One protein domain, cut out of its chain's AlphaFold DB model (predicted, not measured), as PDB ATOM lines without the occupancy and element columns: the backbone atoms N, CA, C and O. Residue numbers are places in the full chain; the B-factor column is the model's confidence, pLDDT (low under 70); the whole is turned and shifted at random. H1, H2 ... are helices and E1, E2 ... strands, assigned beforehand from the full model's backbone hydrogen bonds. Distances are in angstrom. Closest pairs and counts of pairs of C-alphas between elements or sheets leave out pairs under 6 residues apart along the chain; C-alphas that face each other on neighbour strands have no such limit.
ATOM      1  N   GLU A 246      14.552  12.753 -27.013       95.81
ATOM      2  CA  GLU A 246      14.621  13.458 -28.304       95.81
ATOM      3  C   GLU A 246      15.602  12.778 -29.278       95.81
ATOM      4  O   GLU A 246      15.263  12.522 -30.437       95.81
ATOM      5  N   GLU A 247      16.792  12.388 -28.795       96.38
ATOM      6  CA  GLU A 247      17.759  11.645 -29.614       96.38
ATOM      7  C   GLU A 247      17.195  10.293 -30.065       96.38
ATOM      8  O   GLU A 247      17.373   9.932 -31.226       96.38
ATOM      9  N   ALA A 248      16.504   9.552 -29.194       96.38
ATOM     10  CA  ALA A 248      16.011   8.212 -29.512       96.38
ATOM     11  C   ALA A 248      15.071   8.227 -30.725       96.38
ATOM     12  O   ALA A 248      15.178   7.404 -31.634       96.38
ATOM     13  N   PHE A 249      14.188   9.223 -30.770       97.06
ATOM     14  CA  PHE A 249      13.306   9.470 -31.902       97.06
ATOM     15  C   PHE A 249      14.050   9.978 -33.141       97.06
ATOM     16  O   PHE A 249      13.711   9.557 -34.244       97.06
ATOM     17  N   SER A 250      15.067  10.840 -32.992       96.19
ATOM     18  CA  SER A 250      15.904  11.247 -34.132       96.19
ATOM     19  C   SER A 250      16.601  10.036 -34.756       96.19
ATOM     20  O   SER A 250      16.492   9.832 -35.959       96.19
ATOM     21  N   ARG A 251      17.208   9.163 -33.941       96.88
ATOM     22  CA  ARG A 251      17.831   7.909 -34.399       96.88
ATOM     23  C   ARG A 251      16.824   6.990 -35.080       96.88
ATOM     24  O   ARG A 251      17.121   6.456 -36.142       96.88
ATOM     25  N   LEU A 252      15.621   6.835 -34.520       97.12
ATOM     26  CA  LEU A 252      14.551   6.055 -35.154       97.12
ATOM     27  C   LEU A 252      14.066   6.674 -36.469       97.12
ATOM     28  O   LEU A 252      13.744   5.927 -37.390       97.12
ATOM     29  N   ARG A 253      14.045   8.007 -36.587       96.88
ATOM     30  CA  ARG A 253      13.743   8.705 -37.841       96.88
ATOM     31  C   ARG A 253      14.818   8.434 -38.876       96.88
ATOM     32  O   ARG A 253      14.491   7.913 -39.932       96.88
ATOM     33  N   ASP A 254      16.080   8.711 -38.558       97.19
ATOM     34  CA  ASP A 254      17.206   8.493 -39.467       97.19
ATOM     35  C   ASP A 254      17.272   7.023 -39.919       97.19
ATOM     36  O   ASP A 254      17.385   6.736 -41.112       97.19
ATOM     37  N   LEU A 255      17.100   6.076 -38.990       97.88
ATOM     38  CA  LEU A 255      17.063   4.638 -39.266       97.88
ATOM     39  C   LEU A 255      15.859   4.229 -40.137       97.88
ATOM     40  O   LEU A 255      16.023   3.429 -41.061       97.88
ATOM     41  N   SER A 256      14.669   4.789 -39.889       97.50
ATOM     42  CA  SER A 256      13.452   4.524 -40.671       97.50
ATOM     43  C   SER A 256      13.498   5.163 -42.064       97.50
ATOM     44  O   SER A 256      13.113   4.526 -43.043       97.50
ATOM     45  N   ASP A 257      14.025   6.381 -42.193       96.81
ATOM     46  CA  ASP A 257      14.197   7.077 -43.471       96.81
ATOM     47  C   ASP A 257      15.264   6.387 -44.330       96.81
ATOM     48  O   ASP A 257      15.106   6.268 -45.550       96.81
ATOM     49  N   LEU A 258      16.340   5.876 -43.719       97.44
ATOM     50  CA  LEU A 258      17.315   5.009 -44.386       97.44
ATOM     51  C   LEU A 258      16.669   3.689 -44.829       97.44
ATOM     52  O   LEU A 258      16.824   3.292 -45.986       97.44
ATOM     53  N   ALA A 259      15.899   3.034 -43.952       98.00
ATOM     54  CA  ALA A 259      15.179   1.802 -44.264       98.00
ATOM     55  C   ALA A 259      14.189   1.985 -45.431       98.00
ATOM     56  O   ALA A 259      14.188   1.190 -46.373       98.00
ATOM     57  N   GLN A 260      13.408   3.068 -45.436       97.31
ATOM     58  CA  GLN A 260      12.471   3.383 -46.513       97.31
ATOM     59  C   GLN A 260      13.195   3.718 -47.827       97.31
ATOM     60  O   GLN A 260      12.774   3.262 -48.890       97.31
ATOM     61  N   GLN A 261      14.321   4.444 -47.790       95.81
ATOM     62  CA  GLN A 261      15.151   4.685 -48.981       95.81
ATOM     63  C   GLN A 261      15.718   3.390 -49.580       95.81
ATOM     64  O   GLN A 261      15.807   3.274 -50.803       95.81
ATOM     65  N   LEU A 262      16.075   2.413 -48.744       95.75
ATOM     66  CA  LEU A 262      16.535   1.091 -49.177       95.75
ATOM     67  C   LEU A 262      15.386   0.276 -49.792       95.75
ATOM     68  O   LEU A 262      15.537  -0.267 -50.888       95.75
ATOM     69  N   LEU A 263      14.219   0.248 -49.142       95.88
ATOM     70  CA  LEU A 263      13.018  -0.433 -49.642       95.88
ATOM     71  C   LEU A 263      12.461   0.190 -50.931       95.88
ATOM     72  O   LEU A 263      11.903  -0.527 -51.756       95.88
ATOM     73  N   ASN A 264      12.685   1.487 -51.156       94.69
ATOM     74  CA  ASN A 264      12.348   2.177 -52.404       94.69
ATOM     75  C   ASN A 264      13.281   1.812 -53.582       94.69
ATOM     76  O   ASN A 264      12.985   2.185 -54.719       94.69
ATOM     77  N   ARG A 265      14.381   1.075 -53.346       92.81
ATOM     78  CA  ARG A 265      15.386   0.653 -54.346       92.81
ATOM     79  C   ARG A 265      15.438  -0.881 -54.566       92.81
ATOM     80  O   ARG A 265      16.537  -1.429 -54.705       92.81
ATOM     81  N   PRO A 266      14.313  -1.624 -54.646       92.69
ATOM     82  CA  PRO A 266      14.332  -3.095 -54.626       92.69
ATOM     83  C   PRO A 266      15.077  -3.692 -55.833       92.69
ATOM     84  O   PRO A 266      15.736  -4.727 -55.729       92.69
ATOM     85  N   GLU A 267      15.033  -3.000 -56.973       90.19
ATOM     86  CA  GLU A 267      15.689  -3.414 -58.213       90.19
ATOM     87  C   GLU A 267      17.231  -3.404 -58.109       90.19
ATOM     88  O   GLU A 267      17.882  -4.193 -58.790       90.19
ATOM     89  N   HIS A 268      17.835  -2.607 -57.212       90.44
ATOM     90  CA  HIS A 268      19.287  -2.649 -56.966       90.44
ATOM     91  C   HIS A 268      19.714  -3.990 -56.358       90.44
ATOM     92  O   HIS A 268      20.661  -4.614 -56.838       90.44
ATOM     93  N   PHE A 269      18.978  -4.461 -55.348       91.12
ATOM     94  CA  PHE A 269      19.218  -5.747 -54.690       91.12
ATOM     95  C   PHE A 269      18.863  -6.940 -55.586       91.12
ATOM     96  O   PHE A 269      19.522  -7.976 -55.530       91.12
ATOM     97  N   LYS A 270      17.830  -6.799 -56.426       89.88
ATOM     98  CA  LYS A 270      17.329  -7.849 -57.327       89.88
ATOM     99  C   LYS A 270      18.228  -8.088 -58.545       89.88
ATOM    100  O   LYS A 270      18.485  -9.244 -58.866       89.88
ATOM    101  N   TRP A 271      18.728  -7.032 -59.194       87.25
ATOM    102  CA  TRP A 271      19.606  -7.153 -60.372       87.25
ATOM    103  C   TRP A 271      21.099  -7.039 -60.056       87.25
ATOM    104  O   TRP A 271      21.910  -7.117 -60.978       87.25
ATOM    105  N   ASN A 272      21.471  -6.870 -58.780       84.62
ATOM    106  CA  ASN A 272      22.860  -6.688 -58.350       84.62
ATOM    107  C   ASN A 272      23.523  -5.522 -59.116       84.62
ATOM    108  O   ASN A 272      24.560  -5.692 -59.755       84.62
ATOM    109  N   TYR A 273      22.885  -4.345 -59.127       82.25
ATOM    110  CA  TYR A 273      23.446  -3.178 -59.818       82.25
ATOM    111  C   TYR A 273      24.729  -2.687 -59.129       82.25
ATOM    112  O   TYR A 273      24.835  -2.700 -57.903       82.25
ATOM    113  N   GLU A 274      25.697  -2.228 -59.924       76.88
ATOM    114  CA  GLU A 274      26.877  -1.532 -59.404       76.88
ATOM    115  C   GLU A 274      26.493  -0.193 -58.761       76.88
ATOM    116  O   GLU A 274      25.782   0.624 -59.358       76.88
ATOM    117  N   ASP A 275      27.033   0.050 -57.563       72.69
ATOM    118  CA  ASP A 275      27.183   1.395 -57.008       72.69
ATOM    119  C   ASP A 275      28.243   2.147 -57.843       72.69
ATOM    120  O   ASP A 275      29.423   2.185 -57.493       72.69
ATOM    121  N   ASN A 276      27.835   2.695 -58.992       65.00
ATOM    122  CA  ASN A 276      28.702   3.529 -59.827       65.00
ATOM    123  C   ASN A 276      28.802   4.945 -59.249       65.00
ATOM    124  O   ASN A 276      28.079   5.842 -59.687       65.00
ATOM    125  N   THR A 317      23.785   2.886 -52.938       91.44
ATOM    126  CA  THR A 317      22.996   1.929 -52.142       91.44
ATOM    127  C   THR A 317      23.867   1.244 -51.088       91.44
ATOM    128  O   THR A 317      23.414   1.045 -49.962       91.44
ATOM    129  N   GLY A 318      25.147   1.003 -51.384       92.06
ATOM    130  CA  GLY A 318      26.140   0.577 -50.398       92.06
ATOM    131  C   GLY A 318      26.354   1.602 -49.281       92.06
ATOM    132  O   GLY A 318      26.467   1.207 -48.120       92.06
ATOM    133  N   SER A 319      26.338   2.907 -49.589       92.25
ATOM    134  CA  SER A 319      26.418   3.964 -48.567       92.25
ATOM    135  C   SER A 319      25.191   3.974 -47.644       92.25
ATOM    136  O   SER A 319      25.347   4.041 -46.425       92.25
ATOM    137  N   LEU A 320      23.983   3.802 -48.199       94.44
ATOM    138  CA  LEU A 320      22.744   3.714 -47.420       94.44
ATOM    139  C   LEU A 320      22.732   2.479 -46.513       94.44
ATOM    140  O   LEU A 320      22.362   2.592 -45.351       94.44
ATOM    141  N   CYS A 321      23.192   1.321 -46.999       95.62
ATOM    142  CA  CYS A 321      23.282   0.103 -46.187       95.62
ATOM    143  C   CYS A 321      24.270   0.252 -45.016       95.62
ATOM    144  O   CYS A 321      23.993  -0.218 -43.914       95.62
ATOM    145  N   LYS A 322      25.414   0.918 -45.242       94.12
ATOM    146  CA  LYS A 322      26.395   1.226 -44.186       94.12
ATOM    147  C   LYS A 322      25.805   2.159 -43.134       94.12
ATOM    148  O   LYS A 322      25.891   1.855 -41.951       94.12
ATOM    149  N   ARG A 323      25.170   3.256 -43.564       95.38
ATOM    150  CA  ARG A 323      24.496   4.204 -42.663       95.38
ATOM    151  C   ARG A 323      23.380   3.529 -41.867       95.38
ATOM    152  O   ARG A 323      23.322   3.712 -40.663       95.38
ATOM    153  N   TYR A 324      22.561   2.699 -42.514       97.62
ATOM    154  CA  TYR A 324      21.487   1.946 -41.862       97.62
ATOM    155  C   TYR A 324      22.015   1.074 -40.711       97.62
ATOM    156  O   TYR A 324      21.510   1.164 -39.597       97.62
ATOM    157  N   TYR A 325      23.070   0.282 -40.937       96.56
ATOM    158  CA  TYR A 325      23.655  -0.521 -39.856       96.56
ATOM    159  C   TYR A 325      24.448   0.304 -38.831       96.56
ATOM    160  O   TYR A 325      24.541  -0.114 -37.682       96.56
ATOM    161  N   HIS A 326      24.986   1.467 -39.204       95.62
ATOM    162  CA  HIS A 326      25.627   2.373 -38.250       95.62
ATOM    163  C   HIS A 326      24.608   2.982 -37.277       95.62
ATOM    164  O   HIS A 326      24.794   2.861 -36.070       95.62
ATOM    165  N   GLU A 327      23.504   3.548 -37.777       97.00
ATOM    166  CA  GLU A 327      22.429   4.076 -36.925       97.00
ATOM    167  C   GLU A 327      21.747   2.967 -36.106       97.00
ATOM    168  O   GLU A 327      21.344   3.211 -34.974       97.00
ATOM    169  N   LEU A 328      21.672   1.732 -36.624       96.81
ATOM    170  CA  LEU A 328      21.160   0.582 -35.871       96.81
ATOM    171  C   LEU A 328      22.016   0.263 -34.635       96.81
ATOM    172  O   LEU A 328      21.469   0.054 -33.554       96.81
ATOM    173  N   GLU A 329      23.341   0.202 -34.780       94.69
ATOM    174  CA  GLU A 329      24.234  -0.080 -33.651       94.69
ATOM    175  C   GLU A 329      24.335   1.140 -32.710       94.69
ATOM    176  O   GLU A 329      24.258   0.959 -31.499       94.69
ATOM    177  N   LEU A 330      24.340   2.382 -33.227       95.06
ATOM    178  CA  LEU A 330      24.210   3.596 -32.399       95.06
ATOM    179  C   LEU A 330      22.899   3.636 -31.597       95.06
ATOM    180  O   LEU A 330      22.883   4.149 -30.478       95.06
ATOM    181  N   PHE A 331      21.806   3.108 -32.155       95.50
ATOM    182  CA  PHE A 331      20.533   2.963 -31.453       95.50
ATOM    183  C   PHE A 331      20.591   1.846 -30.400       95.50
ATOM    184  O   PHE A 331      20.136   2.049 -29.275       95.50
ATOM    185  N   LYS A 332      21.208   0.697 -30.724       94.00
ATOM    186  CA  LYS A 332      21.450  -0.408 -29.777       94.00
ATOM    187  C   LYS A 332      22.222   0.072 -28.545       94.00
ATOM    188  O   LYS A 332      21.792  -0.174 -27.421       94.00
ATOM    189  N   ASP A 333      23.319   0.790 -28.772       93.12
ATOM    190  CA  ASP A 333      24.303   1.196 -27.760       93.12
ATOM    191  C   ASP A 333      23.832   2.352 -26.857       93.12
ATOM    192  O   ASP A 333      24.592   2.820 -26.009       93.12
ATOM    193  N   ARG A 334      22.591   2.832 -27.029       94.56
ATOM    194  CA  ARG A 334      21.979   3.885 -26.198       94.56
ATOM    195  C   ARG A 334      20.636   3.503 -25.573       94.56
ATOM    196  O   ARG A 334      20.080   4.316 -24.831       94.56
ATOM    197  N   LEU A 335      20.122   2.288 -25.801       91.38
ATOM    198  CA  LEU A 335      18.808   1.856 -25.299       91.38
ATOM    199  C   LEU A 335      18.623   2.002 -23.779       91.38
ATOM    200  O   LEU A 335      17.523   2.300 -23.323       91.38
ATOM    201  N   ASP A 336      19.667   1.776 -22.984       89.06
ATOM    202  CA  ASP A 336      19.622   1.880 -21.521       89.06
ATOM    203  C   ASP A 336      19.795   3.321 -21.004       89.06
ATOM    204  O   ASP A 336      19.614   3.579 -19.812       89.06
ATOM    205  N   THR A 337      20.096   4.280 -21.885       93.50
ATOM    206  CA  THR A 337      20.183   5.708 -21.534       93.50
ATOM    207  C   THR A 337      18.811   6.388 -21.537       93.50
ATOM    208  O   THR A 337      18.555   7.260 -20.704       93.50
ATOM    209  N   TRP A 338      17.908   5.956 -22.424       95.25
ATOM    210  CA  TRP A 338      16.618   6.596 -22.694       95.25
ATOM    211  C   TRP A 338      15.514   6.165 -21.720       95.25
ATOM    212  O   TRP A 338      15.386   4.989 -21.367       95.25
ATOM    213  N   GLN A 339      14.679   7.111 -21.284       94.75
ATOM    214  CA  GLN A 339      13.704   6.882 -20.218       94.75
ATOM    215  C   GLN A 339      12.619   5.864 -20.608       94.75
ATOM    216  O   GLN A 339      12.157   5.102 -19.752       94.75
ATOM    217  N   TYR A 340      12.224   5.817 -21.884       95.25
ATOM    218  CA  TYR A 340      11.251   4.855 -22.390       95.25
ATOM    219  C   TYR A 340      11.785   3.416 -22.345       95.25
ATOM    220  O   TYR A 340      11.133   2.555 -21.759       95.25
ATOM    221  N   TRP A 341      12.970   3.131 -22.896       93.06
ATOM    222  CA  TRP A 341      13.494   1.754 -22.989       93.06
ATOM    223  C   TRP A 341      14.139   1.233 -21.700       93.06
ATOM    224  O   TRP A 341      14.273   0.018 -21.540       93.06
ATOM    225  N   ARG A 342      14.478   2.103 -20.742       91.31
ATOM    226  CA  ARG A 342      14.860   1.669 -19.388       91.31
ATOM    227  C   ARG A 342      13.736   0.928 -18.673       91.31
ATOM    228  O   ARG A 342      14.012  -0.007 -17.934       91.31
ATOM    229  N   ARG A 343      12.474   1.314 -18.867       91.75
ATOM    230  CA  ARG A 343      11.330   0.676 -18.195       91.75
ATOM    231  C   ARG A 343      11.066  -0.729 -18.754       91.75
ATOM    232  O   ARG A 343      11.093  -0.944 -19.961       91.75
ATOM    233  N   ALA A 344      10.753  -1.678 -17.871       88.62
ATOM    234  CA  ALA A 344      10.363  -3.033 -18.270       88.62
ATOM    235  C   ALA A 344       9.076  -3.041 -19.118       88.62
ATOM    236  O   ALA A 344       9.090  -3.497 -20.256       88.62
ATOM    237  N   TRP A 345       7.984  -2.474 -18.597       89.62
ATOM    238  CA  TRP A 345       6.658  -2.531 -19.227       89.62
ATOM    239  C   TRP A 345       6.628  -1.965 -20.659       89.62
ATOM    240  O   TRP A 345       6.227  -2.665 -21.579       89.62
ATOM    241  N   THR A 346       7.197  -0.783 -20.894       88.38
ATOM    242  CA  THR A 346       7.312  -0.158 -22.232       88.38
ATOM    243  C   THR A 346       8.098  -1.002 -23.238       88.38
ATOM    244  O   THR A 346       7.883  -0.890 -24.448       88.38
ATOM    245  N   PHE A 347       8.985  -1.881 -22.762       87.94
ATOM    246  CA  PHE A 347       9.642  -2.867 -23.610       87.94
ATOM    247  C   PHE A 347       8.698  -4.010 -24.020       87.94
ATOM    248  O   PHE A 347       8.741  -4.410 -25.177       87.94
ATOM    249  N   GLN A 348       7.802  -4.489 -23.148       91.12
ATOM    250  CA  GLN A 348       6.719  -5.407 -23.544       91.12
ATOM    251  C   GLN A 348       5.815  -4.776 -24.608       91.12
ATOM    252  O   GLN A 348       5.515  -5.401 -25.626       91.12
ATOM    253  N   GLU A 349       5.432  -3.521 -24.394       93.50
ATOM    254  CA  GLU A 349       4.572  -2.755 -25.298       93.50
ATOM    255  C   GLU A 349       5.204  -2.622 -26.700       93.50
ATOM    256  O   GLU A 349       4.542  -2.826 -27.716       93.50
ATOM    257  N   TRP A 350       6.518  -2.379 -26.754       93.62
ATOM    258  CA  TRP A 350       7.337  -2.328 -27.972       93.62
ATOM    259  C   TRP A 350       7.558  -3.708 -28.625       93.62
ATOM    260  O   TRP A 350       7.461  -3.880 -29.848       93.62
ATOM    261  N   ALA A 351       7.869  -4.720 -27.815       92.81
ATOM    262  CA  ALA A 351       8.261  -6.040 -28.288       92.81
ATOM    263  C   ALA A 351       7.083  -6.819 -28.886       92.81
ATOM    264  O   ALA A 351       7.251  -7.478 -29.913       92.81
ATOM    265  N   LEU A 352       5.883  -6.682 -28.321       94.38
ATOM    266  CA  LEU A 352       4.681  -7.375 -28.797       94.38
ATOM    267  C   LEU A 352       3.949  -6.659 -29.932       94.38
ATOM    268  O   LEU A 352       3.182  -7.302 -30.642       94.38
ATOM    269  N   ALA A 353       4.201  -5.362 -30.132       95.12
ATOM    270  CA  ALA A 353       3.581  -4.560 -31.183       95.12
ATOM    271  C   ALA A 353       3.632  -5.246 -32.561       95.12
ATOM    272  O   ALA A 353       4.723  -5.597 -33.024       95.12
ATOM    273  N   GLY A 354       2.493  -5.378 -33.250       93.69
ATOM    274  CA  GLY A 354       2.469  -5.838 -34.646       93.69
ATOM    275  C   GLY A 354       3.242  -4.885 -35.567       93.69
ATOM    276  O   GLY A 354       4.090  -5.309 -36.349       93.69
ATOM    277  N   ASP A 355       3.020  -3.582 -35.388       97.00
ATOM    278  CA  ASP A 355       3.883  -2.508 -35.882       97.00
ATOM    279  C   ASP A 355       3.819  -1.300 -34.928       97.00
ATOM    280  O   ASP A 355       3.007  -1.275 -34.002       97.00
ATOM    281  N   ILE A 356       4.695  -0.316 -35.130       97.50
ATOM    282  CA  ILE A 356       4.881   0.834 -34.234       97.50
ATOM    283  C   ILE A 356       4.720   2.144 -35.012       97.50
ATOM    284  O   ILE A 356       5.282   2.319 -36.097       97.50
ATOM    285  N   GLU A 357       3.993   3.086 -34.417       97.56
ATOM    286  CA  GLU A 357       3.914   4.491 -34.820       97.56
ATOM    287  C   GLU A 357       4.359   5.366 -33.639       97.56
ATOM    288  O   GLU A 357       4.009   5.073 -32.497       97.56
ATOM    289  N   ILE A 358       5.157   6.408 -33.874       97.00
ATOM    290  CA  ILE A 358       5.866   7.104 -32.786       97.00
ATOM    291  C   ILE A 358       5.976   8.617 -33.001       97.00
ATOM    292  O   ILE A 358       6.109   9.086 -34.133       97.00
ATOM    293  N   THR A 359       5.942   9.370 -31.899       96.12
ATOM    294  CA  THR A 359       6.267  10.807 -31.808       96.12
ATOM    295  C   THR A 359       6.932  11.117 -30.454       96.12
ATOM    296  O   THR A 359       6.886  10.280 -29.548       96.12
ATOM    297  N   TRP A 360       7.546  12.295 -30.292       94.50
ATOM    298  CA  TRP A 360       8.069  12.771 -28.998       94.50
ATOM    299  C   TRP A 360       7.116  13.797 -28.350       94.50
ATOM    300  O   TRP A 360       6.315  14.442 -29.028       94.50
ATOM    301  N   GLU A 361       7.212  14.017 -27.038       92.69
ATOM    302  CA  GLU A 361       6.394  15.024 -26.337       92.69
ATOM    303  C   GLU A 361       6.659  16.464 -26.794       92.69
ATOM    304  O   GLU A 361       5.720  17.244 -26.929       92.69
ATOM    305  N   SER A 362       7.909  16.839 -27.056       89.12
ATOM    306  CA  SER A 362       8.307  18.204 -27.442       89.12
ATOM    307  C   SER A 362       7.866  18.654 -28.853       89.12
ATOM    308  O   SER A 362       8.292  19.720 -29.295       89.12
ATOM    309  N   ASP A 363       7.078  17.882 -29.620       82.81
ATOM    310  CA  ASP A 363       6.933  18.134 -31.063       82.81
ATOM    311  C   ASP A 363       5.879  19.207 -31.354       82.81
ATOM    312  O   ASP A 363       4.674  18.997 -31.203       82.81
ATOM    313  N   VAL A 364       6.359  20.367 -31.804       80.44
ATOM    314  CA  VAL A 364       5.539  21.509 -32.236       80.44
ATOM    315  C   VAL A 364       4.917  21.272 -33.621       80.44
ATOM    316  O   VAL A 364       3.903  21.877 -33.953       80.44
ATOM    317  N   LYS A 365       5.512  20.395 -34.439       82.25
ATOM    318  CA  LYS A 365       5.032  20.000 -35.774       82.25
ATOM    319  C   LYS A 365       4.260  18.675 -35.762       82.25
ATOM    320  O   LYS A 365       3.729  18.297 -36.802       82.25
ATOM    321  N   PHE A 366       4.222  17.986 -34.620       85.00
ATOM    322  CA  PHE A 366       3.595  16.674 -34.428       85.00
ATOM    323  C   PHE A 366       4.005  15.644 -35.498       85.00
ATOM    324  O   PHE A 366       3.179  14.949 -36.093       85.00
ATOM    325  N   GLN A 367       5.305  15.586 -35.791       89.88
ATOM    326  CA  GLN A 367       5.857  14.659 -36.764       89.88
ATOM    327  C   GLN A 367       5.762  13.237 -36.209       89.88
ATOM    328  O   GLN A 367       6.092  12.958 -35.055       89.88
ATOM    329  N   ARG A 368       5.309  12.324 -37.059       93.94
ATOM    330  CA  ARG A 368       4.975  10.951 -36.701       93.94
ATOM    331  C   ARG A 368       5.705  10.023 -37.653       93.94
ATOM    332  O   ARG A 368       5.541  10.144 -38.865       93.94
ATOM    333  N   ILE A 369       6.519   9.126 -37.107       96.44
ATOM    334  CA  ILE A 369       7.125   8.042 -37.886       96.44
ATOM    335  C   ILE A 369       6.131   6.883 -37.839       96.44
ATOM    336  O   ILE A 369       5.696   6.488 -36.757       96.44
ATOM    337  N   GLU A 370       5.739   6.365 -38.997       96.56
ATOM    338  CA  GLU A 370       4.822   5.229 -39.104       96.56
ATOM    339  C   GLU A 370       5.567   3.963 -39.516       96.56
ATOM    340  O   GLU A 370       6.579   4.030 -40.210       96.56
ATOM    341  N   ARG A 371       5.015   2.802 -39.146       96.44
ATOM    342  CA  ARG A 371       5.499   1.481 -39.574       96.44
ATOM    343  C   ARG A 371       6.968   1.218 -39.233       96.44
ATOM    344  O   ARG A 371       7.694   0.591 -40.007       96.44
ATOM    345  N   VAL A 372       7.419   1.723 -38.085       97.19
ATOM    346  CA  VAL A 372       8.834   1.699 -37.680       97.19
ATOM    347  C   VAL A 372       9.364   0.264 -37.645       97.19
ATOM    348  O   VAL A 372      10.441  -0.018 -38.167       97.19
ATOM    349  N   LYS A 373       8.582  -0.667 -37.088       96.12
ATOM    350  CA  LYS A 373       8.992  -2.058 -36.884       96.12
ATOM    351  C   LYS A 373       9.060  -2.804 -38.213       96.12
ATOM    352  O   LYS A 373      10.072  -3.442 -38.501       96.12
ATOM    353  N   SER A 374       8.025  -2.698 -39.052       96.44
ATOM    354  CA  SER A 374       8.014  -3.409 -40.336       96.44
ATOM    355  C   SER A 374       9.015  -2.835 -41.340       96.44
ATOM    356  O   SER A 374       9.713  -3.611 -41.991       96.44
ATOM    357  N   THR A 375       9.164  -1.510 -41.425       97.69
ATOM    358  CA  THR A 375      10.083  -0.848 -42.369       97.69
ATOM    359  C   THR A 375      11.541  -1.217 -42.076       97.69
ATOM    360  O   THR A 375      12.263  -1.656 -42.974       97.69
ATOM    361  N   ILE A 376      11.964  -1.135 -40.808       98.00
ATOM    362  CA  ILE A 376      13.328  -1.474 -40.375       98.00
ATOM    363  C   ILE A 376      13.610  -2.973 -40.578       98.00
ATOM    364  O   ILE A 376      14.601  -3.341 -41.214       98.00
ATOM    365  N   VAL A 377      12.708  -3.861 -40.134       97.25
ATOM    366  CA  VAL A 377      12.883  -5.317 -40.295       97.25
ATOM    367  C   VAL A 377      12.932  -5.724 -41.774       97.25
ATOM    368  O   VAL A 377      13.802  -6.504 -42.163       97.25
ATOM    369  N   LEU A 378      12.062  -5.177 -42.633       97.00
ATOM    370  CA  LEU A 378      12.053  -5.489 -44.068       97.00
ATOM    371  C   LEU A 378      13.297  -4.961 -44.798       97.00
ATOM    372  O   LEU A 378      13.812  -5.650 -45.687       97.00
ATOM    373  N   ALA A 379      13.816  -3.787 -44.423       97.81
ATOM    374  CA  ALA A 379      15.069  -3.273 -44.970       97.81
ATOM    375  C   ALA A 379      16.240  -4.197 -44.608       97.81
ATOM    376  O   ALA A 379      16.969  -4.640 -45.497       97.81
ATOM    377  N   ALA A 380      16.359  -4.589 -43.336       97.56
ATOM    378  CA  ALA A 380      17.393  -5.516 -42.885       97.56
ATOM    379  C   ALA A 380      17.315  -6.874 -43.602       97.56
ATOM    380  O   ALA A 380      18.315  -7.343 -44.140       97.56
ATOM    381  N   ILE A 381      16.113  -7.459 -43.703       96.56
ATOM    382  CA  ILE A 381      15.862  -8.685 -44.477       96.56
ATOM    383  C   ILE A 381      16.347  -8.527 -45.923       96.56
ATOM    384  O   ILE A 381      16.961  -9.444 -46.468       96.56
ATOM    385  N   THR A 382      16.080  -7.383 -46.555       96.25
ATOM    386  CA  THR A 382      16.458  -7.120 -47.951       96.25
ATOM    387  C   THR A 382      17.978  -7.078 -48.124       96.25
ATOM    388  O   THR A 382      18.505  -7.773 -48.998       96.25
ATOM    389  N   ILE A 383      18.697  -6.350 -47.259       96.12
ATOM    390  CA  ILE A 383      20.166  -6.264 -47.309       96.12
ATOM    391  C   ILE A 383      20.802  -7.640 -47.058       96.12
ATOM    392  O   ILE A 383      21.676  -8.061 -47.823       96.12
ATOM    393  N   THR A 384      20.353  -8.380 -46.033       95.12
ATOM    394  CA  THR A 384      20.958  -9.676 -45.686       95.12
ATOM    395  C   THR A 384      20.652 -10.751 -46.728       95.12
ATOM    396  O   THR A 384      21.570 -11.458 -47.147       95.12
ATOM    397  N   LYS A 385      19.414 -10.838 -47.250       94.75
ATOM    398  CA  LYS A 385      19.076 -11.762 -48.356       94.75
ATOM    399  C   LYS A 385      19.955 -11.519 -49.582       94.75
ATOM    400  O   LYS A 385      20.448 -12.479 -50.176       94.75
ATOM    401  N   TYR A 386      20.172 -10.253 -49.942       94.94
ATOM    402  CA  TYR A 386      21.073  -9.872 -51.027       94.94
ATOM    403  C   TYR A 386      22.525 -10.293 -50.744       94.94
ATOM    404  O   TYR A 386      23.141 -10.948 -51.588       94.94
ATOM    405  N   LYS A 387      23.070  -9.987 -49.557       93.38
ATOM    406  CA  LYS A 387      24.475 -10.291 -49.240       93.38
ATOM    407  C   LYS A 387      24.758 -11.790 -49.145       93.38
ATOM    408  O   LYS A 387      25.824 -12.226 -49.581       93.38
ATOM    409  N   LEU A 388      23.822 -12.589 -48.633       90.25
ATOM    410  CA  LEU A 388      23.966 -14.047 -48.613       90.25
ATOM    411  C   LEU A 388      24.027 -14.608 -50.040       90.25
ATOM    412  O   LEU A 388      24.998 -15.290 -50.373       90.25
ATOM    413  N   ARG A 389      23.067 -14.235 -50.897       91.00
ATOM    414  CA  ARG A 389      23.000 -14.639 -52.314       91.00
ATOM    415  C   ARG A 389      24.240 -14.230 -53.105       91.00
ATOM    416  O   ARG A 389      24.974 -15.081 -53.594       91.00
ATOM    417  N   ALA A 390      24.506 -12.927 -53.188       89.94
ATOM    418  CA  ALA A 390      25.589 -12.402 -54.013       89.94
ATOM    419  C   ALA A 390      26.985 -12.705 -53.433       89.94
ATOM    420  O   ALA A 390      27.939 -12.876 -54.189       89.94
ATOM    421  N   GLY A 391      27.125 -12.805 -52.104       87.94
ATOM    422  CA  GLY A 391      28.364 -13.208 -51.435       87.94
ATOM    423  C   GLY A 391      29.546 -12.290 -51.760       87.94
ATOM    424  O   GLY A 391      29.563 -11.118 -51.362       87.94
ATOM    425  N   GLN A 392      30.535 -12.836 -52.474       84.69
ATOM    426  CA  GLN A 392      31.696 -12.105 -53.002       84.69
ATOM    427  C   GLN A 392      31.413 -11.364 -54.321       84.69
ATOM    428  O   GLN A 392      32.075 -10.379 -54.622       84.69
ATOM    429  N   TYR A 393      30.385 -11.770 -55.070       87.81
ATOM    430  CA  TYR A 393      29.941 -11.140 -56.322       87.81
ATOM    431  C   TYR A 393      28.955  -9.976 -56.091       87.81
ATOM    432  O   TYR A 393      28.270  -9.534 -57.013       87.81
ATOM    433  N   ALA A 394      28.855  -9.498 -54.847       88.69
ATOM    434  CA  ALA A 394      28.019  -8.378 -54.436       88.69
ATOM    435  C   ALA A 394      28.563  -7.052 -55.003       88.69
ATOM    436  O   ALA A 394      29.591  -6.554 -54.547       88.69
ATOM    437  N   LYS A 395      27.857  -6.475 -55.982       88.44
ATOM    438  CA  LYS A 395      28.231  -5.226 -56.662       88.44
ATOM    439  C   LYS A 395      27.878  -3.972 -55.855       88.44
ATOM    440  O   LYS A 395      28.605  -2.983 -55.920       88.44
ATOM    441  N   ILE A 396      26.824  -4.038 -55.037       87.69
ATOM    442  CA  ILE A 396      26.557  -3.071 -53.961       87.69
ATOM    443  C   ILE A 396      27.621  -3.258 -52.869       87.69
ATOM    444  O   ILE A 396      27.682  -4.319 -52.231       87.69
ATOM    445  N   LYS A 397      28.457  -2.240 -52.633       89.81
ATOM    446  CA  LYS A 397      29.660  -2.336 -51.779       89.81
ATOM    447  C   LYS A 397      29.344  -2.105 -50.297       89.81
ATOM    448  O   LYS A 397      29.774  -1.116 -49.700       89.81
ATOM    449  N   LEU A 398      28.633  -3.058 -49.683       86.62
ATOM    450  CA  LEU A 398      28.221  -3.001 -48.268       86.62
ATOM    451  C   LEU A 398      29.384  -2.783 -47.281       86.62
ATOM    452  O   LEU A 398      29.178  -2.186 -46.235       86.62
ATOM    453  N   GLY A 399      30.596  -3.252 -47.597       84.94
ATOM    454  CA  GLY A 399      31.747  -3.179 -46.683       84.94
ATOM    455  C   GLY A 399      31.667  -4.120 -45.476       84.94
ATOM    456  O   GLY A 399      32.447  -3.958 -44.550       84.94
ATOM    457  N   LEU A 400      30.744  -5.085 -45.501       85.75
ATOM    458  CA  LEU A 400      30.524  -6.097 -44.465       85.75
ATOM    459  C   LEU A 400      30.713  -7.505 -45.056       85.75
ATOM    460  O   LEU A 400      30.384  -7.748 -46.227       85.75
ATOM    461  N   SER A 401      31.214  -8.438 -44.250       86.62
ATOM    462  CA  SER A 401      31.227  -9.886 -44.516       86.62
ATOM    463  C   SER A 401      29.811 -10.489 -44.459       86.62
ATOM    464  O   SER A 401      28.855  -9.810 -44.094       86.62
ATOM    465  N   ARG A 402      29.623 -11.769 -44.828       84.38
ATOM    466  CA  ARG A 402      28.315 -12.432 -44.622       84.38
ATOM    467  C   ARG A 402      27.979 -12.552 -43.127       84.38
ATOM    468  O   ARG A 402      26.863 -12.202 -42.748       84.38
ATOM    469  N   GLY A 403      28.957 -12.954 -42.306       81.56
ATOM    470  CA  GLY A 403      28.817 -13.084 -40.852       81.56
ATOM    471  C   GLY A 403      28.351 -11.795 -40.181       81.56
ATOM    472  O   GLY A 403      27.381 -11.808 -39.432       81.56
ATOM    473  N   GLU A 404      28.950 -10.653 -40.523       85.94
ATOM    474  CA  GLU A 404      28.540  -9.363 -39.954       85.94
ATOM    475  C   GLU A 404      27.112  -8.962 -40.336       85.94
ATOM    476  O   GLU A 404      26.393  -8.438 -39.493       85.94
ATOM    477  N   VAL A 405      26.654  -9.225 -41.567       89.25
ATOM    478  CA  VAL A 405      25.270  -8.878 -41.941       89.25
ATOM    479  C   VAL A 405      24.253  -9.829 -41.283       89.25
ATOM    480  O   VAL A 405      23.140  -9.395 -40.983       89.25
ATOM    481  N   ILE A 406      24.622 -11.081 -40.969       88.75
ATOM    482  CA  ILE A 406      23.808 -11.950 -40.095       88.75
ATOM    483  C   ILE A 406      23.812 -11.438 -38.652       88.75
ATOM    484  O   ILE A 406      22.736 -11.239 -38.097       88.75
ATOM    485  N   ARG A 407      24.973 -11.134 -38.062       86.88
ATOM    486  CA  ARG A 407      25.083 -10.592 -36.695       86.88
ATOM    487  C   ARG A 407      24.269  -9.307 -36.529       86.88
ATOM    488  O   ARG A 407      23.507  -9.171 -35.574       86.88
ATOM    489  N   ASN A 408      24.369  -8.389 -37.490       91.81
ATOM    490  CA  ASN A 408      23.594  -7.151 -37.493       91.81
ATOM    491  C   ASN A 408      22.089  -7.432 -37.714       91.81
ATOM    492  O   ASN A 408      21.245  -6.735 -37.158       91.81
ATOM    493  N   PHE A 409      21.715  -8.478 -38.465       93.88
ATOM    494  CA  PHE A 409      20.321  -8.931 -38.535       93.88
ATOM    495  C   PHE A 409      19.839  -9.550 -37.210       93.88
ATOM    496  O   PHE A 409      18.710  -9.292 -36.802       93.88
ATOM    497  N   ASN A 410      20.689 -10.280 -36.484       90.44
ATOM    498  CA  ASN A 410      20.407 -10.748 -35.125       90.44
ATOM    499  C   ASN A 410      20.225  -9.555 -34.161       90.44
ATOM    500  O   ASN A 410      19.308  -9.584 -33.342       90.44
ATOM    501  N   THR A 411      20.978  -8.454 -34.320       92.56
ATOM    502  CA  THR A 411      20.689  -7.173 -33.640       92.56
ATOM    503  C   THR A 411      19.289  -6.649 -33.992       92.56
ATOM    504  O   THR A 411      18.520  -6.365 -33.076       92.56
ATOM    505  N   VAL A 412      18.889  -6.600 -35.272       95.69
ATOM    506  CA  VAL A 412      17.514  -6.200 -35.654       95.69
ATOM    507  C   VAL A 412      16.458  -7.105 -35.011       95.69
ATOM    508  O   VAL A 412      15.480  -6.588 -34.479       95.69
ATOM    509  N   LYS A 413      16.654  -8.432 -34.989       93.06
ATOM    510  CA  LYS A 413      15.717  -9.381 -34.353       93.06
ATOM    511  C   LYS A 413      15.555  -9.140 -32.843       93.06
ATOM    512  O   LYS A 413      14.452  -9.310 -32.335       93.06
ATOM    513  N   ARG A 414      16.617  -8.719 -32.140       90.94
ATOM    514  CA  ARG A 414      16.580  -8.349 -30.708       90.94
ATOM    515  C   ARG A 414      15.921  -6.990 -30.455       90.94
ATOM    516  O   ARG A 414      15.179  -6.846 -29.492       90.94
ATOM    517  N   LEU A 415      16.190  -5.997 -31.305       93.56
ATOM    518  CA  LEU A 415      15.661  -4.633 -31.168       93.56
ATOM    519  C   LEU A 415      14.192  -4.510 -31.601       93.56
ATOM    520  O   LEU A 415      13.422  -3.755 -31.009       93.56
ATOM    521  N   PHE A 416      13.808  -5.253 -32.639       95.25
ATOM    522  CA  PHE A 416      12.501  -5.204 -33.295       95.25
ATOM    523  C   PHE A 416      11.919  -6.629 -33.415       95.25
ATOM    524  O   PHE A 416      11.736  -7.125 -34.530       95.25
ATOM    525  N   PRO A 417      11.636  -7.320 -32.290       93.12
ATOM    526  CA  PRO A 417      11.163  -8.705 -32.296       93.12
ATOM    527  C   PRO A 417       9.798  -8.809 -32.987       93.12
ATOM    528  O   PRO A 417       8.762  -8.435 -32.443       93.12
ATOM    529  N   TYR A 418       9.803  -9.286 -34.229       91.06
ATOM    530  CA  TYR A 418       8.626  -9.376 -35.087       91.06
ATOM    531  C   TYR A 418       8.171 -10.835 -35.197       91.06
ATOM    532  O   TYR A 418       8.547 -11.550 -36.131       91.06
ATOM    533  N   GLU A 419       7.364 -11.278 -34.227       88.62
ATOM    534  CA  GLU A 419       6.993 -12.690 -34.060       88.62
ATOM    535  C   GLU A 419       6.469 -13.325 -35.354       88.62
ATOM    536  O   GLU A 419       6.928 -14.401 -35.721       88.62
ATOM    537  N   HIS A 420       5.560 -12.666 -36.081       87.50
ATOM    538  CA  HIS A 420       4.949 -13.218 -37.297       87.50
ATOM    539  C   HIS A 420       5.943 -13.480 -38.442       87.50
ATOM    540  O   HIS A 420       5.678 -14.340 -39.285       87.50
ATOM    541  N   VAL A 421       7.088 -12.791 -38.452       90.06
ATOM    542  CA  VAL A 421       8.095 -12.843 -39.525       90.06
ATOM    543  C   VAL A 421       9.296 -13.719 -39.155       90.06
ATOM    544  O   VAL A 421       9.850 -14.382 -40.030       90.06
ATOM    545  N   ILE A 422       9.697 -13.736 -37.882       89.31
ATOM    546  CA  ILE A 422      10.924 -14.394 -37.408       89.31
ATOM    547  C   ILE A 422      10.629 -15.822 -36.938       89.31
ATOM    548  O   ILE A 422       9.763 -16.019 -36.085       89.31
ATOM    549  N   LEU A 423      11.374 -16.801 -37.458       85.88
ATOM    550  CA  LEU A 423      11.423 -18.172 -36.938       85.88
ATOM    551  C   LEU A 423      12.315 -18.238 -35.696       85.88
ATOM    552  O   LEU A 423      13.395 -17.647 -35.663       85.88
ATOM    553  N   TYR A 424      11.887 -19.023 -34.716       82.25
ATOM    554  CA  TYR A 424      12.777 -19.579 -33.706       82.25
ATOM    555  C   TYR A 424      13.599 -20.742 -34.275       82.25
ATOM    556  O   TYR A 424      13.230 -21.340 -35.283       82.25
ATOM    557  N   HIS A 425      14.703 -21.069 -33.604       78.19
ATOM    558  CA  HIS A 425      15.641 -22.107 -34.008       78.19
ATOM    559  C   HIS A 425      14.942 -23.472 -34.199       78.19
ATOM    560  O   HIS A 425      15.170 -24.159 -35.188       78.19
ATOM    561  N   GLU A 426      14.009 -23.822 -33.309       80.12
ATOM    562  CA  GLU A 426      13.254 -25.080 -33.378       80.12
ATOM    563  C   GLU A 426      12.207 -25.124 -34.511       80.12
ATOM    564  O   GLU A 426      11.747 -26.205 -34.867       80.12
ATOM    565  N   GLU A 427      11.837 -23.975 -35.094       83.19
ATOM    566  CA  GLU A 427      10.972 -23.903 -36.287       83.19
ATOM    567  C   GLU A 427      11.766 -24.007 -37.606       83.19
ATOM    568  O   GLU A 427      11.180 -23.976 -38.694       83.19
ATOM    569  N   LEU A 428      13.101 -24.047 -37.541       85.50
ATOM    570  CA  LEU A 428      13.933 -24.186 -38.730       85.50
ATOM    571  C   LEU A 428      13.800 -25.607 -39.308       85.50
ATOM    572  O   LEU A 428      13.397 -26.557 -38.643       85.50
ATOM    573  N   ASP A 429      14.185 -25.771 -40.567       88.94
ATOM    574  CA  ASP A 429      14.315 -27.077 -41.221       88.94
ATOM    575  C   ASP A 429      15.813 -27.363 -41.373       88.94
ATOM    576  O   ASP A 429      16.510 -26.569 -42.003       88.94
ATOM    577  N   LYS A 430      16.324 -28.442 -40.760       84.31
ATOM    578  CA  LYS A 430      17.775 -28.694 -40.619       84.31
ATOM    579  C   LYS A 430      18.457 -28.895 -41.971       84.31
ATOM    580  O   LYS A 430      19.528 -28.339 -42.213       84.31
ATOM    581  N   GLU A 431      17.802 -29.619 -42.877       86.81
ATOM    582  CA  GLU A 431      18.348 -29.915 -44.200       86.81
ATOM    583  C   GLU A 431      18.135 -28.748 -45.169       86.81
ATOM    584  O   GLU A 431      19.059 -28.404 -45.907       86.81
ATOM    585  N   VAL A 432      16.992 -28.049 -45.126       89.00
ATOM    586  CA  VAL A 432      16.795 -26.830 -45.934       89.00
ATOM    587  C   VAL A 432      17.697 -25.690 -45.453       89.00
ATOM    588  O   VAL A 432      18.174 -24.917 -46.278       89.00
ATOM    589  N   LEU A 433      17.984 -25.580 -44.155       87.06
ATOM    590  CA  LEU A 433      18.957 -24.637 -43.598       87.06
ATOM    591  C   LEU A 433      20.361 -24.906 -44.149       87.06
ATOM    592  O   LEU A 433      20.921 -24.045 -44.818       87.06
ATOM    593  N   LYS A 434      20.876 -26.122 -43.960       83.81
ATOM    594  CA  LYS A 434      22.174 -26.598 -44.470       83.81
ATOM    595  C   LYS A 434      22.304 -26.440 -45.991       83.81
ATOM    596  O   LYS A 434      23.327 -25.971 -46.495       83.81
ATOM    597  N   PHE A 435      21.237 -26.749 -46.732       87.00
ATOM    598  CA  PHE A 435      21.136 -26.505 -48.172       87.00
ATOM    599  C   PHE A 435      21.190 -25.009 -48.514       87.00
ATOM    600  O   PHE A 435      21.902 -24.623 -49.438       87.00
ATOM    601  N   GLN A 436      20.486 -24.147 -47.775       87.81
ATOM    602  CA  GLN A 436      20.471 -22.700 -48.015       87.81
ATOM    603  C   GLN A 436      21.764 -21.989 -47.573       87.81
ATOM    604  O   GLN A 436      22.131 -21.001 -48.207       87.81
ATOM    605  N   THR A 437      22.490 -22.469 -46.557       82.75
ATOM    606  CA  THR A 437      23.831 -21.949 -46.218       82.75
ATOM    607  C   THR A 437      24.835 -22.324 -47.314       82.75
ATOM    608  O   THR A 437      25.571 -21.465 -47.804       82.75
ATOM    609  N   SER A 438      24.783 -23.573 -47.792       82.50
ATOM    610  CA  SER A 438      25.612 -24.060 -48.907       82.50
ATOM    611  C   SER A 438      25.292 -23.361 -50.241       82.50
ATOM    612  O   SER A 438      26.192 -23.028 -51.011       82.50
ATOM    613  N   LEU A 439      24.006 -23.136 -50.541       86.50
ATOM    614  CA  LEU A 439      23.506 -22.678 -51.844       86.50
ATOM    615  C   LEU A 439      22.472 -21.528 -51.717       86.50
ATOM    616  O   LEU A 439      21.332 -21.657 -52.183       86.50
ATOM    617  N   PRO A 440      22.855 -20.347 -51.182       85.75
ATOM    618  CA  PRO A 440      21.924 -19.267 -50.809       85.75
ATOM    619  C   PRO A 440      21.126 -18.645 -51.969       85.75
ATOM    620  O   PRO A 440      20.153 -17.915 -51.756       85.75
ATOM    621  N   ASN A 441      21.508 -18.939 -53.215       86.25
ATOM    622  CA  ASN A 441      20.767 -18.542 -54.414       86.25
ATOM    623  C   ASN A 441      19.407 -19.249 -54.543       86.25
ATOM    624  O   ASN A 441      18.470 -18.641 -55.057       86.25
ATOM    625  N   TYR A 442      19.269 -20.475 -54.029       88.62
ATOM    626  CA  TYR A 442      18.003 -21.220 -54.038       88.62
ATOM    627  C   TYR A 442      17.074 -20.822 -52.880       88.62
ATOM    628  O   TYR A 442      15.864 -21.024 -52.946       88.62
ATOM    629  N   GLY A 443      17.614 -20.203 -51.829       90.31
ATOM    630  CA  GLY A 443      16.850 -19.718 -50.688       90.31
ATOM    631  C   GLY A 443      17.762 -19.208 -49.579       90.31
ATOM    632  O   GLY A 443      18.924 -19.577 -49.499       90.31
ATOM    633  N   CYS A 444      17.225 -18.350 -48.721       91.00
ATOM    634  CA  CYS A 444      17.896 -17.867 -47.511       91.00
ATOM    635  C   CYS A 444      16.859 -17.468 -46.443       91.00
ATOM    636  O   CYS A 444      17.046 -16.518 -45.691       91.00
ATOM    637  N   SER A 445      15.715 -18.159 -46.423       91.56
ATOM    638  CA  SER A 445      14.681 -17.996 -45.400       91.56
ATOM    639  C   SER A 445      15.096 -18.663 -44.092       91.56
ATOM    640  O   SER A 445      15.045 -18.015 -43.055       91.56
ATOM    641  N   GLN A 446      15.580 -19.908 -44.144       90.19
ATOM    642  CA  GLN A 446      16.000 -20.644 -42.950       90.19
ATOM    643  C   GLN A 446      17.280 -20.045 -42.352       90.19
ATOM    644  O   GLN A 446      17.324 -19.779 -41.159       90.19
ATOM    645  N   VAL A 447      18.259 -19.689 -43.193       87.19
ATOM    646  CA  VAL A 447      19.528 -19.043 -42.781       87.19
ATOM    647  C   VAL A 447      19.314 -17.732 -42.008       87.19
ATOM    648  O   VAL A 447      20.147 -17.334 -41.200       87.19
ATOM    649  N   LEU A 448      18.197 -17.038 -42.246       89.44
ATOM    650  CA  LEU A 448      17.841 -15.808 -41.532       89.44
ATOM    651  C   LEU A 448      16.898 -16.051 -40.342       89.44
ATOM    652  O   LEU A 448      16.749 -15.171 -39.491       89.44
ATOM    653  N   GLY A 449      16.260 -17.220 -40.277       90.00
ATOM    654  CA  GLY A 449      15.105 -17.476 -39.428       90.00
ATOM    655  C   GLY A 449      13.900 -16.637 -39.858       90.00
ATOM    656  O   GLY A 449      13.453 -15.770 -39.115       90.00
ATOM    657  N   LEU A 450      13.392 -16.858 -41.075       92.25
ATOM    658  CA  LEU A 450      12.246 -16.141 -41.649       92.25
ATOM    659  C   LEU A 450      11.121 -17.088 -42.058       92.25
ATOM    660  O   LEU A 450      11.318 -17.981 -42.886       92.25
ATOM    661  N   ARG A 451       9.924 -16.844 -41.518       89.94
ATOM    662  CA  ARG A 451       8.770 -17.728 -41.678       89.94
ATOM    663  C   ARG A 451       8.181 -17.639 -43.082       89.94
ATOM    664  O   ARG A 451       7.961 -16.552 -43.612       89.94
ATOM    665  N   SER A 452       7.921 -18.803 -43.673       85.62
ATOM    666  CA  SER A 452       7.289 -18.956 -44.989       85.62
ATOM    667  C   SER A 452       5.786 -19.241 -44.903       85.62
ATOM    668  O   SER A 452       5.032 -18.729 -45.723       85.62
ATOM    669  N   ASN A 453       5.351 -20.015 -43.904       82.88
ATOM    670  CA  ASN A 453       3.956 -20.394 -43.657       82.88
ATOM    671  C   ASN A 453       3.600 -20.111 -42.189       82.88
ATOM    672  O   ASN A 453       4.449 -20.377 -41.341       82.88
ATOM    673  N   PRO A 454       2.397 -19.613 -41.850       78.56
ATOM    674  CA  PRO A 454       1.995 -19.400 -40.456       78.56
ATOM    675  C   PRO A 454       2.000 -20.713 -39.652       78.56
ATOM    676  O   PRO A 454       1.657 -21.767 -40.186       78.56
ATOM    677  N   ARG A 455       2.369 -20.640 -38.365       73.62
ATOM    678  CA  ARG A 455       2.395 -21.799 -37.453       73.62
ATOM    679  C   ARG A 455       0.981 -22.338 -37.223       73.62
ATOM    680  O   ARG A 455       0.075 -21.554 -36.934       73.62
ATOM    681  N   THR A 456       0.809 -23.655 -37.271       73.19
ATOM    682  CA  THR A 456      -0.455 -24.324 -36.919       73.19
ATOM    683  C   THR A 456      -0.515 -24.692 -35.440       73.19
ATOM    684  O   THR A 456      -1.480 -24.308 -34.785       73.19
ATOM    685  N   ASP A 457       0.512 -25.352 -34.899       88.12
ATOM    686  CA  ASP A 457       0.572 -25.766 -33.490       88.12
ATOM    687  C   ASP A 457       0.881 -24.603 -32.522       88.12
ATOM    688  O   ASP A 457       1.628 -23.669 -32.833       88.12
ATOM    689  N   ASP A 458       0.275 -24.663 -31.336       88.06
ATOM    690  CA  ASP A 458       0.395 -23.671 -30.269       88.06
ATOM    691  C   ASP A 458       1.655 -23.860 -29.407       88.06
ATOM    692  O   ASP A 458       2.185 -22.872 -28.890       88.06
ATOM    693  N   ARG A 459       2.207 -25.080 -29.300       86.81
ATOM    694  CA  ARG A 459       3.470 -25.321 -28.579       86.81
ATOM    695  C   ARG A 459       4.653 -24.688 -29.317       86.81
ATOM    696  O   ARG A 459       5.491 -24.060 -28.667       86.81
ATOM    697  N   GLU A 460       4.712 -24.761 -30.651       83.75
ATOM    698  CA  GLU A 460       5.713 -24.013 -31.433       83.75
ATOM    699  C   GLU A 460       5.518 -22.500 -31.307       83.75
ATOM    700  O   GLU A 460       6.504 -21.782 -31.136       83.75
ATOM    701  N   LYS A 461       4.266 -22.004 -31.355       85.62
ATOM    702  CA  LYS A 461       3.974 -20.569 -31.166       85.62
ATOM    703  C   LYS A 461       4.552 -20.077 -29.845       85.62
ATOM    704  O   LYS A 461       5.334 -19.127 -29.835       85.62
ATOM    705  N   PHE A 462       4.223 -20.775 -28.761       89.56
ATOM    706  CA  PHE A 462       4.680 -20.450 -27.421       89.56
ATOM    707  C   PHE A 462       6.214 -20.501 -27.290       89.56
ATOM    708  O   PHE A 462       6.820 -19.516 -26.871       89.56
ATOM    709  N   LEU A 463       6.865 -21.614 -27.661       85.12
ATOM    710  CA  LEU A 463       8.320 -21.791 -27.486       85.12
ATOM    711  C   LEU A 463       9.130 -20.763 -28.282       85.12
ATOM    712  O   LEU A 463      10.149 -20.243 -27.815       85.12
ATOM    713  N   ALA A 464       8.652 -20.436 -29.477       84.81
ATOM    714  CA  ALA A 464       9.299 -19.470 -30.332       84.81
ATOM    715  C   ALA A 464       9.107 -18.028 -29.849       84.81
ATOM    716  O   ALA A 464      10.068 -17.255 -29.837       84.81
ATOM    717  N   ARG A 465       7.902 -17.674 -29.379       89.12
ATOM    718  CA  ARG A 465       7.641 -16.408 -28.678       89.12
ATOM    719  C   ARG A 465       8.542 -16.275 -27.449       89.12
ATOM    720  O   ARG A 465       9.224 -15.264 -27.323       89.12
ATOM    721  N   LEU A 466       8.619 -17.313 -26.612       89.56
ATOM    722  CA  LEU A 466       9.452 -17.364 -25.405       89.56
ATOM    723  C   LEU A 466      10.909 -16.973 -25.687       89.56
ATOM    724  O   LEU A 466      11.462 -16.109 -25.008       89.56
ATOM    725  N   ASN A 467      11.515 -17.567 -26.717       84.69
ATOM    726  CA  ASN A 467      12.914 -17.317 -27.061       84.69
ATOM    727  C   ASN A 467      13.111 -15.956 -27.746       84.69
ATOM    728  O   ASN A 467      14.031 -15.226 -27.386       84.69
ATOM    729  N   ILE A 468      12.235 -15.560 -28.679       86.19
ATOM    730  CA  ILE A 468      12.288 -14.219 -29.293       86.19
ATOM    731  C   ILE A 468      12.219 -13.132 -28.205       86.19
ATOM    732  O   ILE A 468      13.024 -12.201 -28.219       86.19
ATOM    733  N   MET A 469      11.311 -13.276 -27.234       89.25
ATOM    734  CA  MET A 469      11.131 -12.306 -26.153       89.25
ATOM    735  C   MET A 469      12.264 -12.346 -25.121       89.25
ATOM    736  O   MET A 469      12.658 -11.284 -24.649       89.25
ATOM    737  N   LEU A 470      12.849 -13.511 -24.816       85.50
ATOM    738  CA  LEU A 470      14.047 -13.610 -23.967       85.50
ATOM    739  C   LEU A 470      15.254 -12.883 -24.572       85.50
ATOM    740  O   LEU A 470      15.858 -12.036 -23.916       85.50
ATOM    741  N   ASN A 471      15.568 -13.154 -25.839       83.62
ATOM    742  CA  ASN A 471      16.715 -12.549 -26.527       83.62
ATOM    743  C   ASN A 471      16.570 -11.039 -26.711       83.62
ATOM    744  O   ASN A 471      17.558 -10.302 -26.709       83.62
ATOM    745  N   ALA A 472      15.332 -10.578 -26.873       85.81
ATOM    746  CA  ALA A 472      15.010  -9.169 -26.959       85.81
ATOM    747  C   ALA A 472      15.047  -8.496 -25.566       85.81
ATOM    748  O   ALA A 472      15.609  -7.408 -25.431       85.81
ATOM    749  N   PHE A 473      14.531  -9.143 -24.511       84.75
ATOM    750  CA  PHE A 473      14.554  -8.624 -23.133       84.75
ATOM    751  C   PHE A 473      15.981  -8.547 -22.570       84.75
ATOM    752  O   PHE A 473      16.366  -7.521 -22.018       84.75
ATOM    753  N   GLY A 474      16.801  -9.578 -22.794       79.50
ATOM    754  CA  GLY A 474      18.212  -9.631 -22.391       79.50
ATOM    755  C   GLY A 474      19.163  -8.734 -23.197       79.50
ATOM    756  O   GLY A 474      20.367  -8.768 -22.957       79.50
ATOM    757  N   SER A 475      18.658  -7.946 -24.156       78.06
ATOM    758  CA  SER A 475      19.478  -7.097 -25.038       78.06
ATOM    759  C   SER A 475      19.983  -5.804 -24.394       78.06
ATOM    760  O   SER A 475      20.882  -5.166 -24.935       78.06
ATOM    761  N   SER A 476      19.368  -5.356 -23.298       79.69
ATOM    762  CA  SER A 476      19.692  -4.091 -22.622       79.69
ATOM    763  C   SER A 476      19.105  -4.069 -21.210       79.69
ATOM    764  O   SER A 476      18.134  -4.767 -20.922       79.69
ATOM    765  N   LYS A 477      19.696  -3.274 -20.312       83.38
ATOM    766  CA  LYS A 477      19.251  -3.185 -18.916       83.38
ATOM    767  C   LYS A 477      17.802  -2.680 -18.828       83.38
ATOM    768  O   LYS A 477      17.428  -1.722 -19.504       83.38
ATOM    769  N   ARG A 478      17.011  -3.300 -17.947       87.06
ATOM    770  CA  ARG A 478      15.656  -2.861 -17.583       87.06
ATOM    771  C   ARG A 478      15.563  -2.507 -16.104       87.06
ATOM    772  O   ARG A 478      16.284  -3.038 -15.265       87.06
ATOM    773  N   GLU A 479      14.642  -1.604 -15.811       90.44
ATOM    774  CA  GLU A 479      14.300  -1.076 -14.503       90.44
ATOM    775  C   GLU A 479      12.781  -1.185 -14.321       90.44
ATOM    776  O   GLU A 479      11.995  -0.971 -15.252       90.44
ATOM    777  N   ALA A 480      12.359  -1.532 -13.112       89.88
ATOM    778  CA  ALA A 480      10.959  -1.620 -12.729       89.88
ATOM    779  C   ALA A 480      10.788  -1.187 -11.265       89.88
ATOM    780  O   ALA A 480      11.773  -0.854 -10.601       89.88
TER     781      ALA A 480
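This is residues 246 to 276 and 317 to 480 of the 812 residues of the protein "HET domain-containing protein" of Hyaloscypha bicolor E (UniProt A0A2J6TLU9). Two pairs of antiparallel helices make the core: the helical hairpin of H6 and H7, with H1 and H3 packed across it at a steep angle. H9 meets the last residues of H7 nearly at right angles, with H4 and H5 near that end, E1 by the start of H6, and H8 off to one side among long loops, touching no helix. The printed part has 195 residues with nine named helices and one named strand, in the order H1 H2 H3 H4 H5 E1 H6 H7 H8 H9, and its class is mostly helix. It is compact, with a radius of gyration of the C-alphas of 17.1 A, and flat, spanning 48 by 48 by 24 A.

The longest helix, H6, covers residues 372 to 390 and 27.3 A, from C-alpha 372 at (8.834, 1.699, -37.680). H7 is residues 402 to 415, 20.0 A. H1, residues 246 to 263, is 25.5 A long and begins at (14.621, 13.458, -28.304); H3, residues 317 to 332, measures 22.5 A. H2 is residues 266 to 271, H4 339 to 342, H5 344 to 352, E1 356 to 360 and H8 430 to 438. H9, residues 458 to 473, is 21.9 A long and ends at (14.554, -8.624, -23.133).

H6 and H7 form a helical hairpin at a shallow tilt of 15 degrees, opposite ways, closest at the C-alphas of Thr 384 and Val 405, 5.8 A apart. H1 touches H6 the same way at a steep tilt of 47 degrees, the closest C-alphas being those of Ala 259 and Ala 379, 5.1 A apart. H1 touches H3 at a shallow tilt of 30 degrees, opposite ways, with the C-alphas of Leu 258 and Tyr 324 closest at 5.8 A. H3 touches H7 with residues 325 to 332 alone, closest at the C-alphas of Tyr 325 and Asn 408, 7.0 A. H2 touches residues 382 to 386 of H6, with the C-alphas of Phe 269 and Tyr 386 closest at 5.8 A. H9 touches H7 about perpendicular, at 84 degrees, with the C-alphas of Arg 414 and Ala 472 closest at 4.1 A. H5 and H9 only just touch, with 3 pairs of C-alphas within 8 A, the closest being Ala 351 and Met 469 at 7.2 A. H4 and H5 touch only at the corner, and only just, with 3 pairs; the C-alphas of Trp 341 and Phe 347 are closest at 6.0 A. E1 pairs with no named strand; the closest C-alphas of E1 and H6 are those of Ile 356 and Val 372, 5.3 A apart. H8 is apart from H6, but only just, at 8.3 A. Every O i to N i+4 pair is within hydrogen-bond range in H1, H2, H3, H5, H6, H7, H8 and H9; H4 is too short for such a pair, and its 1 pair of O i to N i+3 has 0 within range.

The farthest C-alphas, of Val 364 and Glu 431, are 54.3 A apart. Residues 277 to 316 are not printed, and C-alphas 276 and 317 are 9.7 A apart across the cut. The links E1 to H6, H6 to H7, H7 to H8 and H8 to H9 are long. Mean pLDDT of the printed part is 90.3; residue 276 is under 70.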